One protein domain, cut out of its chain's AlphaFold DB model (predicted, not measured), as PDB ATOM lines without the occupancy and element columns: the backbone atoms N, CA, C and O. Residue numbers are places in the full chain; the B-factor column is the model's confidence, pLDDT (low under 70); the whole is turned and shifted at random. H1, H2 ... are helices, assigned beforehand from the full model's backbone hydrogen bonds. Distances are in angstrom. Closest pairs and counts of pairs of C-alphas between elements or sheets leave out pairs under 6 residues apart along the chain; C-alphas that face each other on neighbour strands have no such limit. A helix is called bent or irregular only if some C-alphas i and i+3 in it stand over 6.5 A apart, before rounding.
ATOM      1  N   LEU A  29     -22.356  21.210 -20.014       68.56
ATOM      2  CA  LEU A  29     -23.452  20.863 -20.923       68.56
ATOM      3  C   LEU A  29     -22.979  20.829 -22.384       68.56
ATOM      4  O   LEU A  29     -23.283  19.873 -23.095       68.56
ATOM      5  N   ASP A  30     -22.154  21.795 -22.800       77.00
ATOM      6  CA  ASP A  30     -21.551  21.813 -24.143       77.00
ATOM      7  C   ASP A  30     -20.560  20.658 -24.367       77.00
ATOM      8  O   ASP A  30     -20.480  20.105 -25.464       77.00
ATOM      9  N   THR A  31     -19.836  20.233 -23.327       71.50
ATOM     10  CA  THR A  31     -18.917  19.084 -23.391       71.50
ATOM     11  C   THR A  31     -19.693  17.776 -23.543       71.50
ATOM     12  O   THR A  31     -19.310  16.924 -24.342       71.50
ATOM     13  N   VAL A  32     -20.817  17.622 -22.835       75.31
ATOM     14  CA  VAL A  32     -21.692  16.446 -22.955       75.31
ATOM     15  C   VAL A  32     -22.368  16.392 -24.326       75.31
ATOM     16  O   VAL A  32     -22.426  15.317 -24.920       75.31
ATOM     17  N   GLU A  33     -22.818  17.519 -24.878       78.88
ATOM     18  CA  GLU A  33     -23.408  17.568 -26.223       78.88
ATOM     19  C   GLU A  33     -22.363  17.382 -27.333       78.88
ATOM     20  O   GLU A  33     -22.633  16.703 -28.322       78.88
ATOM     21  N   PHE A  34     -21.134  17.874 -27.157       80.31
ATOM     22  CA  PHE A  34     -20.015  17.570 -28.052       80.31
ATOM     23  C   PHE A  34     -19.673  16.076 -28.055       80.31
ATOM     24  O   PHE A  34     -19.543  15.480 -29.125       80.31
ATOM     25  N   VAL A  35     -19.588  15.448 -26.878       77.62
ATOM     26  CA  VAL A  35     -19.377  14.001 -26.738       77.62
ATOM     27  C   VAL A  35     -20.549  13.254 -27.368       77.62
ATOM     28  O   VAL A  35     -20.365  12.467 -28.286       77.62
ATOM     29  N   LYS A  36     -21.788  13.560 -27.006       74.88
ATOM     30  CA  LYS A  36     -22.967  12.924 -27.600       74.88
ATOM     31  C   LYS A  36     -23.004  13.063 -29.124       74.88
ATOM     32  O   LYS A  36     -23.317  12.091 -29.806       74.88
ATOM     33  N   LYS A  37     -22.622  14.219 -29.672       79.94
ATOM     34  CA  LYS A  37     -22.513  14.457 -31.117       79.94
ATOM     35  C   LYS A  37     -21.370  13.669 -31.756       79.94
ATOM     36  O   LYS A  37     -21.564  13.108 -32.829       79.94
ATOM     37  N   ALA A  38     -20.218  13.571 -31.099       81.75
ATOM     38  CA  ALA A  38     -19.095  12.763 -31.562       81.75
ATOM     39  C   ALA A  38     -19.466  11.272 -31.608       81.75
ATOM     40  O   ALA A  38     -19.263  10.621 -32.624       81.75
ATOM     41  N   TRP A  39     -20.100  10.747 -30.560       73.44
ATOM     42  CA  TRP A  39     -20.494   9.338 -30.466       73.44
ATOM     43  C   TRP A  39     -21.708   9.003 -31.346       73.44
ATOM     44  O   TRP A  39     -21.741   7.954 -31.986       73.44
ATOM     45  N   SER A  40     -22.664   9.928 -31.478       72.44
ATOM     46  CA  SER A  40     -23.755   9.820 -32.453       72.44
ATOM     47  C   SER A  40     -23.242   9.874 -33.895       72.44
ATOM     48  O   SER A  40     -23.848   9.256 -34.768       72.44
ATOM     49  N   SER A  41     -22.128  10.569 -34.159       77.75
ATOM     50  CA  SER A  41     -21.473  10.580 -35.474       77.75
ATOM     51  C   SER A  41     -20.806   9.242 -35.816       77.75
ATOM     52  O   SER A  41     -20.600   8.970 -36.996       77.75
ATOM     53  N   PHE A  42     -20.503   8.398 -34.822       76.12
ATOM     54  CA  PHE A  42     -20.039   7.018 -35.022       76.12
ATOM     55  C   PHE A  42     -21.191   6.021 -35.264       76.12
ATOM     56  O   PHE A  42     -20.947   4.824 -35.392       76.12
ATOM     57  N   GLY A  43     -22.446   6.489 -35.351       64.44
ATOM     58  CA  GLY A  43     -23.608   5.650 -35.676       64.44
ATOM     59  C   GLY A  43     -24.048   4.711 -34.550       64.44
ATOM     60  O   GLY A  43     -24.793   3.763 -34.792       64.44
ATOM     61  N   MET A  44     -23.590   4.949 -33.319       62.38
ATOM     62  CA  MET A  44     -23.904   4.096 -32.179       62.38
ATOM     63  C   MET A  44     -25.302   4.440 -31.616       62.38
ATOM     64  O   MET A  44     -25.577   5.616 -31.364       62.38
ATOM     65  N   PRO A  45     -26.206   3.454 -31.422       65.12
ATOM     66  CA  PRO A  45     -27.551   3.693 -30.897       65.12
ATOM     67  C   PRO A  45     -27.514   4.441 -29.562       65.12
ATOM     68  O   PRO A  45     -26.689   4.136 -28.704       65.12
ATOM     69  N   SER A  46     -28.447   5.375 -29.345       57.31
ATOM     70  CA  SER A  46     -28.517   6.226 -28.141       57.31
ATOM     71  C   SER A  46     -28.623   5.453 -26.814       57.31
ATOM     72  O   SER A  46     -28.442   6.036 -25.751       57.31
ATOM     73  N   SER A  47     -28.873   4.142 -26.863       61.09
ATOM     74  CA  SER A  47     -28.847   3.199 -25.735       61.09
ATOM     75  C   SER A  47     -27.434   2.867 -25.224       61.09
ATOM     76  O   SER A  47     -27.287   2.379 -24.109       61.09
ATOM     77  N   PHE A  48     -26.400   3.138 -26.024       56.69
ATOM     78  CA  PHE A  48     -24.981   3.032 -25.665       56.69
ATOM     79  C   PHE A  48     -24.359   4.397 -25.341       56.69
ATOM     80  O   PHE A  48     -23.141   4.498 -25.199       56.69
ATOM     81  N   ALA A  49     -25.177   5.449 -25.219       55.91
ATOM     82  CA  ALA A  49     -24.702   6.737 -24.737       55.91
ATOM     83  C   ALA A  49     -24.008   6.535 -23.376       55.91
ATOM     84  O   ALA A  49     -24.604   5.901 -22.498       55.91
ATOM     85  N   PRO A  50     -22.770   7.029 -23.190       59.12
ATOM     86  CA  PRO A  50     -22.069   6.914 -21.921       59.12
ATOM     87  C   PRO A  50     -22.924   7.537 -20.820       59.12
ATOM     88  O   PRO A  50     -23.150   8.748 -20.794       59.12
ATOM     89  N   THR A  51     -23.439   6.705 -19.921       57.22
ATOM     90  CA  THR A  51     -23.988   7.179 -18.659       57.22
ATOM     91  C   THR A  51     -22.817   7.774 -17.884       57.22
ATOM     92  O   THR A  51     -21.850   7.077 -17.601       57.22
ATOM     93  N   VAL A  52     -22.870   9.071 -17.582       60.25
ATOM     94  CA  VAL A  52     -21.825   9.831 -16.859       60.25
ATOM     95  C   VAL A  52     -21.752   9.503 -15.359       60.25
ATOM     96  O   VAL A  52     -21.179  10.259 -14.580       60.25
ATOM     97  N   ASP A  53     -22.339   8.384 -14.948       74.19
ATOM     98  CA  ASP A  53     -22.285   7.895 -13.578       74.19
ATOM     99  C   ASP A  53     -21.038   7.020 -13.399       74.19
ATOM    100  O   ASP A  53     -20.863   6.017 -14.097       74.19
ATOM    101  N   LEU A  54     -20.150   7.432 -12.494       80.06
ATOM    102  CA  LEU A  54     -18.869   6.772 -12.257       80.06
ATOM    103  C   LEU A  54     -19.051   5.346 -11.721       80.06
ATOM    104  O   LEU A  54     -18.314   4.458 -12.138       80.06
ATOM    105  N   GLU A  55     -20.060   5.095 -10.880       81.94
ATOM    106  CA  GLU A  55     -20.306   3.749 -10.336       81.94
ATOM    107  C   GLU A  55     -20.748   2.762 -11.430       81.94
ATOM    108  O   GLU A  55     -20.319   1.605 -11.456       81.94
ATOM    109  N   GLU A  56     -21.570   3.215 -12.379       83.38
ATOM    110  CA  GLU A  56     -21.979   2.407 -13.533       83.38
ATOM    111  C   GLU A  56     -20.814   2.189 -14.508       83.38
ATOM    112  O   GLU A  56     -20.681   1.104 -15.077       83.38
ATOM    113  N   LEU A  57     -19.933   3.183 -14.686       84.06
ATOM    114  CA  LEU A  57     -18.706   3.010 -15.466       84.06
ATOM    115  C   LEU A  57     -17.787   1.963 -14.836       84.06
ATOM    116  O   LEU A  57     -17.334   1.075 -15.552       84.06
ATOM    117  N   ASP A  58     -17.568   1.997 -13.522       86.19
ATOM    118  CA  ASP A  58     -16.761   0.993 -12.821       86.19
ATOM    119  C   ASP A  58     -17.367  -0.409 -12.946       86.19
ATOM    120  O   ASP A  58     -16.659  -1.389 -13.203       86.19
ATOM    121  N   ARG A  59     -18.699  -0.513 -12.860       88.50
ATOM    122  CA  ARG A  59     -19.418  -1.770 -13.085       88.50
ATOM    123  C   ARG A  59     -19.237  -2.289 -14.512       88.50
ATOM    124  O   ARG A  59     -18.937  -3.470 -14.693       88.50
ATOM    125  N   ARG A  60     -19.396  -1.432 -15.523       85.50
ATOM    126  CA  ARG A  60     -19.193  -1.798 -16.936       85.50
ATOM    127  C   ARG A  60     -17.745  -2.152 -17.228       85.50
ATOM    128  O   ARG A  60     -17.496  -3.075 -17.996       85.50
ATOM    129  N   ILE A  61     -16.794  -1.462 -16.606       89.56
ATOM    130  CA  ILE A  61     -15.374  -1.796 -16.702       89.56
ATOM    131  C   ILE A  61     -15.140  -3.195 -16.132       89.56
ATOM    132  O   ILE A  61     -14.518  -4.011 -16.803       89.56
ATOM    133  N   ALA A  62     -15.665  -3.515 -14.948       91.06
ATOM    134  CA  ALA A  62     -15.518  -4.848 -14.360       91.06
ATOM    135  C   ALA A  62     -16.134  -5.956 -15.240       91.06
ATOM    136  O   ALA A  62     -15.529  -7.017 -15.421       91.06
ATOM    137  N   ASP A  63     -17.302  -5.697 -15.832       88.75
ATOM    138  CA  ASP A  63     -17.960  -6.633 -16.748       88.75
ATOM    139  C   ASP A  63     -17.135  -6.841 -18.028       88.75
ATOM    140  O   ASP A  63     -16.774  -7.966 -18.376       88.75
ATOM    141  N   LEU A  64     -16.697  -5.754 -18.669       96.12
ATOM    142  CA  LEU A  64     -15.861  -5.817 -19.867       96.12
ATOM    143  C   LEU A  64     -14.491  -6.452 -19.608       96.12
ATOM    144  O   LEU A  64     -13.989  -7.155 -20.479       96.12
ATOM    145  N   ARG A  65     -13.900  -6.280 -18.419       92.88
ATOM    146  CA  ARG A  65     -12.679  -7.000 -18.013       92.88
ATOM    147  C   ARG A  65     -12.909  -8.498 -17.892       92.88
ATOM    148  O   ARG A  65     -12.049  -9.288 -18.269       92.88
ATOM    149  N   THR A  66     -14.070  -8.897 -17.392       93.56
ATOM    150  CA  THR A  66     -14.440 -10.313 -17.322       93.56
ATOM    151  C   THR A  66     -14.597 -10.895 -18.728       93.56
ATOM    152  O   THR A  66     -14.079 -11.978 -19.009       93.56
ATOM    153  N   VAL A  67     -15.227 -10.147 -19.641       95.38
ATOM    154  CA  VAL A  67     -15.333 -10.519 -21.061       95.38
ATOM    155  C   VAL A  67     -13.957 -10.576 -21.734       95.38
ATOM    156  O   VAL A  67     -13.662 -11.544 -22.432       95.38
ATOM    157  N   GLU A  68     -13.086  -9.595 -21.497       93.62
ATOM    158  CA  GLU A  68     -11.703  -9.558 -21.997       93.62
ATOM    159  C   GLU A  68     -10.914 -10.790 -21.538       93.62
ATOM    160  O   GLU A  68     -10.250 -11.452 -22.342       93.62
ATOM    161  N   GLN A  69     -11.027 -11.145 -20.256       92.25
ATOM    162  CA  GLN A  69     -10.354 -12.311 -19.698       92.25
ATOM    163  C   GLN A  69     -10.875 -13.613 -20.321       92.25
ATOM    164  O   GLN A  69     -10.080 -14.487 -20.670       92.25
ATOM    165  N   TRP A  70     -12.190 -13.741 -20.521       88.31
ATOM    166  CA  TRP A  70     -12.781 -14.912 -21.178       88.31
ATOM    167  C   TRP A  70     -12.354 -15.029 -22.647       88.31
ATOM    168  O   TRP A  70     -11.971 -16.110 -23.100       88.31
ATOM    169  N   LEU A  71     -12.338 -13.914 -23.381       94.25
ATOM    170  CA  LEU A  71     -11.878 -13.876 -24.769       94.25
ATOM    171  C   LEU A  71     -10.391 -14.210 -24.894       94.25
ATOM    172  O   LEU A  71     -10.001 -14.906 -25.826       94.25
ATOM    173  N   THR A  72      -9.569 -13.769 -23.945       94.00
ATOM    174  CA  THR A  72      -8.140 -14.107 -23.912       94.00
ATOM    175  C   THR A  72      -7.936 -15.609 -23.737       94.00
ATOM    176  O   THR A  72      -7.142 -16.217 -24.455       94.00
ATOM    177  N   VAL A  73      -8.692 -16.239 -22.833       87.00
ATOM    178  CA  VAL A  73      -8.660 -17.699 -22.654       87.00
ATOM    179  C   VAL A  73      -9.108 -18.418 -23.931       87.00
ATOM    180  O   VAL A  73      -8.441 -19.361 -24.356       87.00
ATOM    181  N   ASN A  74     -10.171 -17.940 -24.589       87.69
ATOM    182  CA  ASN A  74     -10.651 -18.486 -25.862       87.69
ATOM    183  C   ASN A  74      -9.579 -18.380 -26.964       87.69
ATOM    184  O   ASN A  74      -9.250 -19.367 -27.619       87.69
ATOM    185  N   MET A  75      -8.949 -17.212 -27.097       94.50
ATOM    186  CA  MET A  75      -7.903 -16.979 -28.089       94.50
ATOM    187  C   MET A  75      -6.680 -17.872 -27.862       94.50
ATOM    188  O   MET A  75      -6.176 -18.477 -28.808       94.50
ATOM    189  N   ASN A  76      -6.226 -18.012 -26.614       87.00
ATOM    190  CA  ASN A  76      -5.100 -18.883 -26.270       87.00
ATOM    191  C   ASN A  76      -5.392 -20.349 -26.617       87.00
ATOM    192  O   ASN A  76      -4.529 -21.060 -27.134       87.00
ATOM    193  N   MET A  77      -6.619 -20.802 -26.372       80.75
ATOM    194  CA  MET A  77      -7.033 -22.168 -26.664       80.75
ATOM    195  C   MET A  77      -7.196 -22.417 -28.180       80.75
ATOM    196  O   MET A  77      -6.756 -23.457 -28.685       80.75
ATOM    197  N   LEU A  78      -7.729 -21.451 -28.937       90.19
ATOM    198  CA  LEU A  78      -7.770 -21.511 -30.402       90.19
ATOM    199  C   LEU A  78      -6.361 -21.577 -30.997       90.19
ATOM    200  O   LEU A  78      -6.091 -22.426 -31.846       90.19
ATOM    201  N   GLN A  79      -5.443 -20.738 -30.515       89.00
ATOM    202  CA  GLN A  79      -4.040 -20.788 -30.923       89.00
ATOM    203  C   GLN A  79      -3.406 -22.149 -30.610       89.00
ATOM    204  O   GLN A  79      -2.732 -22.716 -31.470       89.00
ATOM    205  N   GLY A  80      -3.671 -22.713 -29.427       85.31
ATOM    206  CA  GLY A  80      -3.213 -24.056 -29.065       85.31
ATOM    207  C   GLY A  80      -3.758 -25.145 -29.996       85.31
ATOM    208  O   GLY A  80      -3.023 -26.046 -30.397       85.31
ATOM    209  N   THR A  81      -5.018 -25.031 -30.418       84.44
ATOM    210  CA  THR A  81      -5.646 -25.975 -31.359       84.44
ATOM    211  C   THR A  81      -5.032 -25.880 -32.749       84.44
ATOM    212  O   THR A  81      -4.745 -26.903 -33.370       84.44
ATOM    213  N   ILE A  82      -4.776 -24.662 -33.229       87.69
ATOM    214  CA  ILE A  82      -4.104 -24.438 -34.512       87.69
ATOM    215  C   ILE A  82      -2.710 -25.068 -34.483       87.69
ATOM    216  O   ILE A  82      -2.379 -25.839 -35.378       87.69
ATOM    217  N   GLN A  83      -1.928 -24.831 -33.428       87.56
ATOM    218  CA  GLN A  83      -0.600 -25.433 -33.284       87.56
ATOM    219  C   GLN A  83      -0.661 -26.966 -33.264       87.56
ATOM    220  O   GLN A  83       0.160 -27.627 -33.902       87.56
ATOM    221  N   ALA A  84      -1.652 -27.550 -32.588       81.38
ATOM    222  CA  ALA A  84      -1.859 -28.995 -32.600       81.38
ATOM    223  C   ALA A  84      -2.141 -29.516 -34.023       81.38
ATOM    224  O   ALA A  84      -1.523 -30.491 -34.459       81.38
ATOM    225  N   LEU A  85      -3.009 -28.837 -34.778       90.94
ATOM    226  CA  LEU A  85      -3.309 -29.178 -36.172       90.94
ATOM    227  C   LEU A  85      -2.091 -28.992 -37.093       90.94
ATOM    228  O   LEU A  85      -1.857 -29.802 -37.992       90.94
ATOM    229  N   GLU A  86      -1.258 -27.982 -36.857       89.88
ATOM    230  CA  GLU A  86      -0.018 -27.764 -37.606       89.88
ATOM    231  C   GLU A  86       1.023 -28.860 -37.336       89.88
ATOM    232  O   GLU A  86       1.681 -29.334 -38.267       89.88
ATOM    233  N   ILE A  87       1.130 -29.343 -36.095       87.25
ATOM    234  CA  ILE A  87       1.988 -30.483 -35.737       87.25
ATOM    235  C   ILE A  87       1.486 -31.767 -36.410       87.25
ATOM    236  O   ILE A  87       2.290 -32.559 -36.922       87.25
ATOM    237  N   GLN A  88       0.166 -31.973 -36.456       82.44
ATOM    238  CA  GLN A  88      -0.439 -33.095 -37.179       82.44
ATOM    239  C   GLN A  88      -0.117 -33.013 -38.676       82.44
ATOM    240  O   GLN A  88       0.385 -33.984 -39.250       82.44
ATOM    241  N   ARG A  89      -0.272 -31.834 -39.288       89.88
ATOM    242  CA  ARG A  89       0.094 -31.598 -40.690       89.88
ATOM    243  C   ARG A  89       1.579 -31.865 -40.954       89.88
ATOM    244  O   ARG A  89       1.907 -32.548 -41.921       89.88
ATOM    245  N   GLY A  90       2.478 -31.379 -40.098       85.12
ATOM    246  CA  GLY A  90       3.921 -31.619 -40.221       85.12
ATOM    247  C   GLY A  90       4.302 -33.099 -40.089       85.12
ATOM    248  O   GLY A  90       5.213 -33.580 -40.765       85.12
ATOM    249  N   THR A  91       3.565 -33.851 -39.272       82.00
ATOM    250  CA  THR A  91       3.771 -35.297 -39.111       82.00
ATOM    251  C   THR A  91       3.341 -36.058 -40.357       82.00
ATOM    252  O   THR A  91       4.107 -36.879 -40.856       82.00
ATOM    253  N   ILE A  92       2.164 -35.746 -40.907       86.19
ATOM    254  CA  ILE A  92       1.693 -36.350 -42.160       86.19
ATOM    255  C   ILE A  92       2.650 -36.000 -43.305       86.19
ATOM    256  O   ILE A  92       3.019 -36.878 -44.078       86.19
ATOM    257  N   ALA A  93       3.131 -34.756 -43.378       84.75
ATOM    258  CA  ALA A  93       4.128 -34.352 -44.367       84.75
ATOM    259  C   ALA A  93       5.448 -35.135 -44.227       84.75
ATOM    260  O   ALA A  93       6.053 -35.501 -45.230       84.75
ATOM    261  N   THR A  94       5.869 -35.445 -42.997       83.44
ATOM    262  CA  THR A  94       7.052 -36.282 -42.736       83.44
ATOM    263  C   THR A  94       6.821 -37.729 -43.174       83.44
ATOM    264  O   THR A  94       7.680 -38.302 -43.838       83.44
ATOM    265  N   LEU A  95       5.655 -38.312 -42.873       82.81
ATOM    266  CA  LEU A  95       5.289 -39.656 -43.335       82.81
ATOM    267  C   LEU A  95       5.229 -39.728 -44.864       82.81
ATOM    268  O   LEU A  95       5.740 -40.671 -45.459       82.81
ATOM    269  N   HIS A  96       4.675 -38.701 -45.505       79.44
ATOM    270  CA  HIS A  96       4.628 -38.603 -46.958       79.44
ATOM    271  C   HIS A  96       6.029 -38.444 -47.566       79.44
ATOM    272  O   HIS A  96       6.336 -39.071 -48.577       79.44
ATOM    273  N   ALA A  97       6.913 -37.662 -46.935       81.62
ATOM    274  CA  ALA A  97       8.305 -37.548 -47.354       81.62
ATOM    275  C   ALA A  97       9.035 -38.898 -47.249       81.62
ATOM    276  O   ALA A  97       9.662 -39.316 -48.213       81.62
ATOM    277  N   PHE A  98       8.894 -39.637 -46.142       77.38
ATOM    278  CA  PHE A  98       9.488 -40.975 -45.999       77.38
ATOM    279  C   PHE A  98       8.882 -42.014 -46.956       77.38
ATOM    280  O   PHE A  98       9.614 -42.847 -47.480       77.38
ATOM    281  N   SER A  99       7.579 -41.937 -47.245       75.75
ATOM    282  CA  SER A  99       6.922 -42.785 -48.250       75.75
ATOM    283  C   SER A  99       7.363 -42.462 -49.684       75.75
ATOM    284  O   SER A  99       7.317 -43.340 -50.541       75.75
ATOM    285  N   GLY A 100       7.762 -41.217 -49.961       68.62
ATOM    286  CA  GLY A 100       8.208 -40.761 -51.280       68.62
ATOM    287  C   GLY A 100       9.710 -40.918 -51.544       68.62
ATOM    288  O   GLY A 100      10.118 -40.904 -52.700       68.62
ATOM    289  N   VAL A 141      12.382 -32.676 -28.519       52.59
ATOM    290  CA  VAL A 141      11.975 -32.967 -27.131       52.59
ATOM    291  C   VAL A 141      10.821 -32.066 -26.679       52.59
ATOM    292  O   VAL A 141       9.941 -32.517 -25.962       52.59
ATOM    293  N   ALA A 142      10.777 -30.816 -27.157       53.78
ATOM    294  CA  ALA A 142       9.653 -29.906 -26.928       53.78
ATOM    295  C   ALA A 142       8.405 -30.328 -27.728       53.78
ATOM    296  O   ALA A 142       7.295 -30.238 -27.224       53.78
ATOM    297  N   SER A 143       8.588 -30.858 -28.941       60.34
ATOM    298  CA  SER A 143       7.524 -31.397 -29.796       60.34
ATOM    299  C   SER A 143       6.980 -32.729 -29.274       60.34
ATOM    300  O   SER A 143       5.778 -32.957 -29.364       60.34
ATOM    301  N   ALA A 144       7.827 -33.579 -28.681       58.59
ATOM    302  CA  ALA A 144       7.402 -34.801 -27.997       58.59
ATOM    303  C   ALA A 144       6.678 -34.503 -26.673       58.59
ATOM    304  O   ALA A 144       5.656 -35.117 -26.393       58.59
ATOM    305  N   ALA A 145       7.153 -33.524 -25.894       57.88
ATOM    306  CA  ALA A 145       6.484 -33.075 -24.673       57.88
ATOM    307  C   ALA A 145       5.146 -32.371 -24.965       57.88
ATOM    308  O   ALA A 145       4.173 -32.606 -24.260       57.88
ATOM    309  N   ALA A 146       5.067 -31.575 -26.037       59.12
ATOM    310  CA  ALA A 146       3.807 -31.014 -26.518       59.12
ATOM    311  C   ALA A 146       2.854 -32.123 -26.994       59.12
ATOM    312  O   ALA A 146       1.697 -32.127 -26.604       59.12
ATOM    313  N   ARG A 147       3.338 -33.117 -27.755       58.59
ATOM    314  CA  ARG A 147       2.555 -34.312 -28.128       58.59
ATOM    315  C   ARG A 147       1.987 -35.047 -26.920       58.59
ATOM    316  O   ARG A 147       0.799 -35.312 -26.907       58.59
ATOM    317  N   ALA A 148       2.809 -35.318 -25.909       60.69
ATOM    318  CA  ALA A 148       2.376 -36.007 -24.697       60.69
ATOM    319  C   ALA A 148       1.368 -35.175 -23.882       60.69
ATOM    320  O   ALA A 148       0.409 -35.724 -23.356       60.69
ATOM    321  N   ALA A 149       1.537 -33.849 -23.837       59.94
ATOM    322  CA  ALA A 149       0.573 -32.944 -23.212       59.94
ATOM    323  C   ALA A 149      -0.759 -32.852 -23.982       59.94
ATOM    324  O   ALA A 149      -1.776 -32.548 -23.376       59.94
ATOM    325  N   PHE A 150      -0.771 -33.127 -25.292       54.69
ATOM    326  CA  PHE A 150      -1.981 -33.182 -26.127       54.69
ATOM    327  C   PHE A 150      -2.587 -34.595 -26.255       54.69
ATOM    328  O   PHE A 150      -3.737 -34.721 -26.675       54.69
ATOM    329  N   GLU A 151      -1.832 -35.644 -25.912       62.09
ATOM    330  CA  GLU A 151      -2.309 -37.028 -25.772       62.09
ATOM    331  C   GLU A 151      -2.913 -37.300 -24.392       62.09
ATOM    332  O   GLU A 151      -3.650 -38.273 -24.245       62.09
ATOM    333  N   ASP A 152      -2.653 -36.435 -23.404       62.78
ATOM    334  CA  ASP A 152      -3.398 -36.430 -22.151       62.78
ATOM    335  C   ASP A 152      -4.877 -36.119 -22.459       62.78
ATOM    336  O   ASP A 152      -5.204 -35.002 -22.890       62.78
ATOM    337  N   PRO A 153      -5.801 -37.081 -22.254       60.91
ATOM    338  CA  PRO A 153      -7.219 -36.892 -22.539       60.91
ATOM    339  C   PRO A 153      -7.807 -35.674 -21.816       60.91
ATOM    340  O   PRO A 153      -8.755 -35.073 -22.324       60.91
ATOM    341  N   GLY A 154      -7.225 -35.279 -20.675       62.56
ATOM    342  CA  GLY A 154      -7.642 -34.123 -19.883       62.56
ATOM    343  C   GLY A 154      -7.234 -32.763 -20.460       62.56
ATOM    344  O   GLY A 154      -7.808 -31.750 -20.069       62.56
ATOM    345  N   LEU A 155      -6.288 -32.722 -21.402       67.75
ATOM    346  CA  LEU A 155      -5.771 -31.491 -22.019       67.75
ATOM    347  C   LEU A 155      -6.080 -31.397 -23.521       67.75
ATOM    348  O   LEU A 155      -5.686 -30.436 -24.187       67.75
ATOM    349  N   SER A 156      -6.811 -32.371 -24.071       73.62
ATOM    350  CA  SER A 156      -7.204 -32.349 -25.478       73.62
ATOM    351  C   SER A 156      -8.156 -31.170 -25.783       73.62
ATOM    352  O   SER A 156      -9.101 -30.926 -25.025       73.62
ATOM    353  N   PRO A 157      -7.979 -30.457 -26.917       68.38
ATOM    354  CA  PRO A 157      -8.843 -29.357 -27.358       68.38
ATOM    355  C   PRO A 157     -10.334 -29.697 -27.475       68.38
ATOM    356  O   PRO A 157     -11.176 -28.807 -27.476       68.38
ATOM    357  N   THR A 158     -10.684 -30.971 -27.594       79.50
ATOM    358  CA  THR A 158     -12.084 -31.399 -27.632       79.50
ATOM    359  C   THR A 158     -12.624 -31.644 -26.220       79.50
ATOM    360  O   THR A 158     -13.785 -31.349 -25.949       79.50
ATOM    361  N   ALA A 159     -11.791 -32.125 -25.289       83.06
ATOM    362  CA  ALA A 159     -12.212 -32.429 -23.922       83.06
ATOM    363  C   ALA A 159     -12.541 -31.179 -23.100       83.06
ATOM    364  O   ALA A 159     -13.576 -31.157 -22.439       83.06
ATOM    365  N   TRP A 160     -11.727 -30.120 -23.155       77.69
ATOM    366  CA  TRP A 160     -12.048 -28.890 -22.411       77.69
ATOM    367  C   TRP A 160     -13.280 -28.169 -23.001       77.69
ATOM    368  O   TRP A 160     -14.034 -27.556 -22.250       77.69
ATOM    369  N   TRP A 161     -13.528 -28.277 -24.316       80.12
ATOM    370  CA  TRP A 161     -14.746 -27.743 -24.938       80.12
ATOM    371  C   TRP A 161     -15.989 -28.493 -24.447       80.12
ATOM    372  O   TRP A 161     -16.964 -27.865 -24.038       80.12
ATOM    373  N   ASN A 162     -15.924 -29.827 -24.395       86.31
ATOM    374  CA  ASN A 162     -16.980 -30.646 -23.798       86.31
ATOM    375  C   ASN A 162     -17.191 -30.297 -22.314       86.31
ATOM    376  O   ASN A 162     -18.326 -30.113 -21.886       86.31
ATOM    377  N   MET A 163     -16.112 -30.104 -21.547       86.44
ATOM    378  CA  MET A 163     -16.181 -29.675 -20.145       86.44
ATOM    379  C   MET A 163     -16.877 -28.311 -20.002       86.44
ATOM    380  O   MET A 163     -17.729 -28.144 -19.134       86.44
ATOM    381  N   LEU A 164     -16.556 -27.333 -20.855       84.81
ATOM    382  CA  LEU A 164     -17.199 -26.016 -20.850       84.81
ATOM    383  C   LEU A 164     -18.692 -26.113 -21.184       84.81
ATOM    384  O   LEU A 164     -19.517 -25.471 -20.532       84.81
ATOM    385  N   GLN A 165     -19.035 -26.927 -22.179       86.75
ATOM    386  CA  GLN A 165     -20.417 -27.194 -22.556       86.75
ATOM    387  C   GLN A 165     -21.194 -27.838 -21.396       86.75
ATOM    388  O   GLN A 165     -22.321 -27.433 -21.108       86.75
ATOM    389  N   ASP A 166     -20.568 -28.758 -20.660       90.94
ATOM    390  CA  ASP A 166     -21.142 -29.349 -19.451       90.94
ATOM    391  C   ASP A 166     -21.298 -28.330 -18.313       90.94
ATOM    392  O   ASP A 166     -22.343 -28.302 -17.662       90.94
ATOM    393  N   GLN A 167     -20.320 -27.443 -18.092       83.31
ATOM    394  CA  GLN A 167     -20.432 -26.371 -17.092       83.31
ATOM    395  C   GLN A 167     -21.548 -25.373 -17.434       83.31
ATOM    396  O   GLN A 167     -22.261 -24.920 -16.538       83.31
ATOM    397  N   PHE A 168     -21.770 -25.073 -18.718       85.50
ATOM    398  CA  PHE A 168     -22.895 -24.241 -19.145       85.50
ATOM    399  C   PHE A 168     -24.241 -24.934 -18.908       85.50
ATOM    400  O   PHE A 168     -25.149 -24.335 -18.332       85.50
ATOM    401  N   ASN A 169     -24.364 -26.207 -19.291       92.50
ATOM    402  CA  ASN A 169     -25.593 -26.974 -19.094       92.50
ATOM    403  C   ASN A 169     -25.948 -27.116 -17.606       92.50
ATOM    404  O   ASN A 169     -27.111 -26.973 -17.234       92.50
ATOM    405  N   GLN A 170     -24.956 -27.324 -16.736       85.50
ATOM    406  CA  GLN A 170     -25.157 -27.397 -15.284       85.50
ATOM    407  C   GLN A 170     -25.654 -26.067 -14.703       85.50
ATOM    408  O   GLN A 170     -26.575 -26.058 -13.884       85.50
ATOM    409  N   VAL A 171     -25.106 -24.939 -15.161       82.81
ATOM    410  CA  VAL A 171     -25.560 -23.604 -14.742       82.81
ATOM    411  C   VAL A 171     -26.955 -23.294 -15.287       82.81
ATOM    412  O   VAL A 171     -27.781 -22.753 -14.555       82.81
ATOM    413  N   ALA A 172     -27.261 -23.677 -16.528       84.19
ATOM    414  CA  ALA A 172     -28.583 -23.492 -17.121       84.19
ATOM    415  C   ALA A 172     -29.664 -24.286 -16.366       84.19
ATOM    416  O   ALA A 172     -30.726 -23.745 -16.054       84.19
ATOM    417  N   VAL A 173     -29.381 -25.542 -16.003       85.38
ATOM    418  CA  VAL A 173     -30.291 -26.384 -15.209       85.38
ATOM    419  C   VAL A 173     -30.457 -25.845 -13.783       85.38
ATOM    420  O   VAL A 173     -31.577 -25.822 -13.268       85.38
ATOM    421  N   ALA A 174     -29.384 -25.347 -13.157       83.81
ATOM    422  CA  ALA A 174     -29.454 -24.685 -11.850       83.81
ATOM    423  C   ALA A 174     -30.291 -23.389 -11.901       83.81
ATOM    424  O   ALA A 174     -31.134 -23.149 -11.038       83.81
ATOM    425  N   ALA A 175     -30.145 -22.592 -12.964       78.19
ATOM    426  CA  ALA A 175     -30.925 -21.373 -13.166       78.19
ATOM    427  C   ALA A 175     -32.424 -21.658 -13.387       78.19
ATOM    428  O   ALA A 175     -33.272 -20.983 -12.804       78.19
ATOM    429  N   LEU A 176     -32.763 -22.687 -14.174       78.56
ATOM    430  CA  LEU A 176     -34.146 -23.124 -14.432       78.56
ATOM    431  C   LEU A 176     -34.844 -23.709 -13.199       78.56
ATOM    432  O   LEU A 176     -36.067 -23.647 -13.098       78.56
ATOM    433  N   SER A 177     -34.085 -24.251 -12.248       80.50
ATOM    434  CA  SER A 177     -34.622 -24.781 -10.989       80.50
ATOM    435  C   SER A 177     -34.795 -23.710  -9.903       80.50
ATOM    436  O   SER A 177     -35.248 -24.025  -8.803       80.50
ATOM    437  N   GLY A 178     -34.481 -22.439 -10.195       61.53
ATOM    438  CA  GLY A 178     -34.621 -21.327  -9.245       61.53
ATOM    439  C   GLY A 178     -33.657 -21.401  -8.055       61.53
ATOM    440  O   GLY A 178     -33.738 -20.587  -7.135       61.53
TER     441      GLY A 178
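AT A GLANCE: This is residues 29 to 100 and 141 to 178 of the 235 residues of the protein "Transcriptional regulator" of Burkholderiales bacterium (UniProt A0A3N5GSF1). One very long helix, H2, makes the long axis of an open, all-helix model, and three shorter helices are strung loosely about it without forming a packed core. H1 is set off beyond the first end of H2 on a long loop, H3 lies steeply tilted near the second half of H2, and H4 sticks out to one side as an arm with its free residues 164 to 176. The printed part has 110 residues with four named helices, in the order H1, H2, H3, H4, and no named strand; helices hold 89 of the 110 residues. The whole is extended, with a radius of gyration of the C-alphas of 23.6 A, and its outline is flat, with spans of 75 by 43 by 23 A.

HOW THE PARTS SIT: H2, residues 54 to 100, touches no helix. H3, residues 141 to 151, is close to H2 but not clearly touching it: one pair of C-alphas is within 8 A, and this closest pair, those of Ala 84 and Phe 150, is 7.7 A apart. H2 and H3 run opposite ways at a steep tilt of 69.7 degrees, only just short of about perpendicular, and their centres are 17.5 A apart. H4, residues 159 to 176, is apart from H2 and also from H3. H1, residues 29 to 41, is apart from H2, H3 and H4. Every O i to N i+4 pair is within hydrogen-bond range in H1, H2, H3 and H4.

IN THESE COORDINATES: H2 spans 67.2 A over its 47 residues, from C-alpha 54 at (-18.869, 6.772, -12.257) to C-alpha 100 at (8.208, -40.761, -51.280). H4 has 18 residues and measures 25.6 A from first to last C-alpha, ending with C-alpha 176 at (-34.146, -23.124, -14.432). H1 has 13 residues and measures 17.9 A, beginning with C-alpha 29 at (-23.452, 20.863, -20.923). H3 has 11 residues and measures 14.9 A. No helix is bent or irregular.

THE WHOLE: The two C-alphas farthest apart are those of Leu 29 and Gly 100, at 75.6 A. Residues 101 to 140 are cut out, and C-alphas 100 and 141 are 25.7 A apart across the cut between H2 and H3. The link from H1 to H2, residues 42 to 53, is long, and the link of 7 residues from H3 to H4 is short but not tight. Residues 53 to 76, 89 to 100 and 164 to 178 stand free. The mean pLDDT of the printed part is 78.0; it is under 70 at residue 29, residues 43 to 52, residue 100, residues 141 to 155, residue 157 and residue 178.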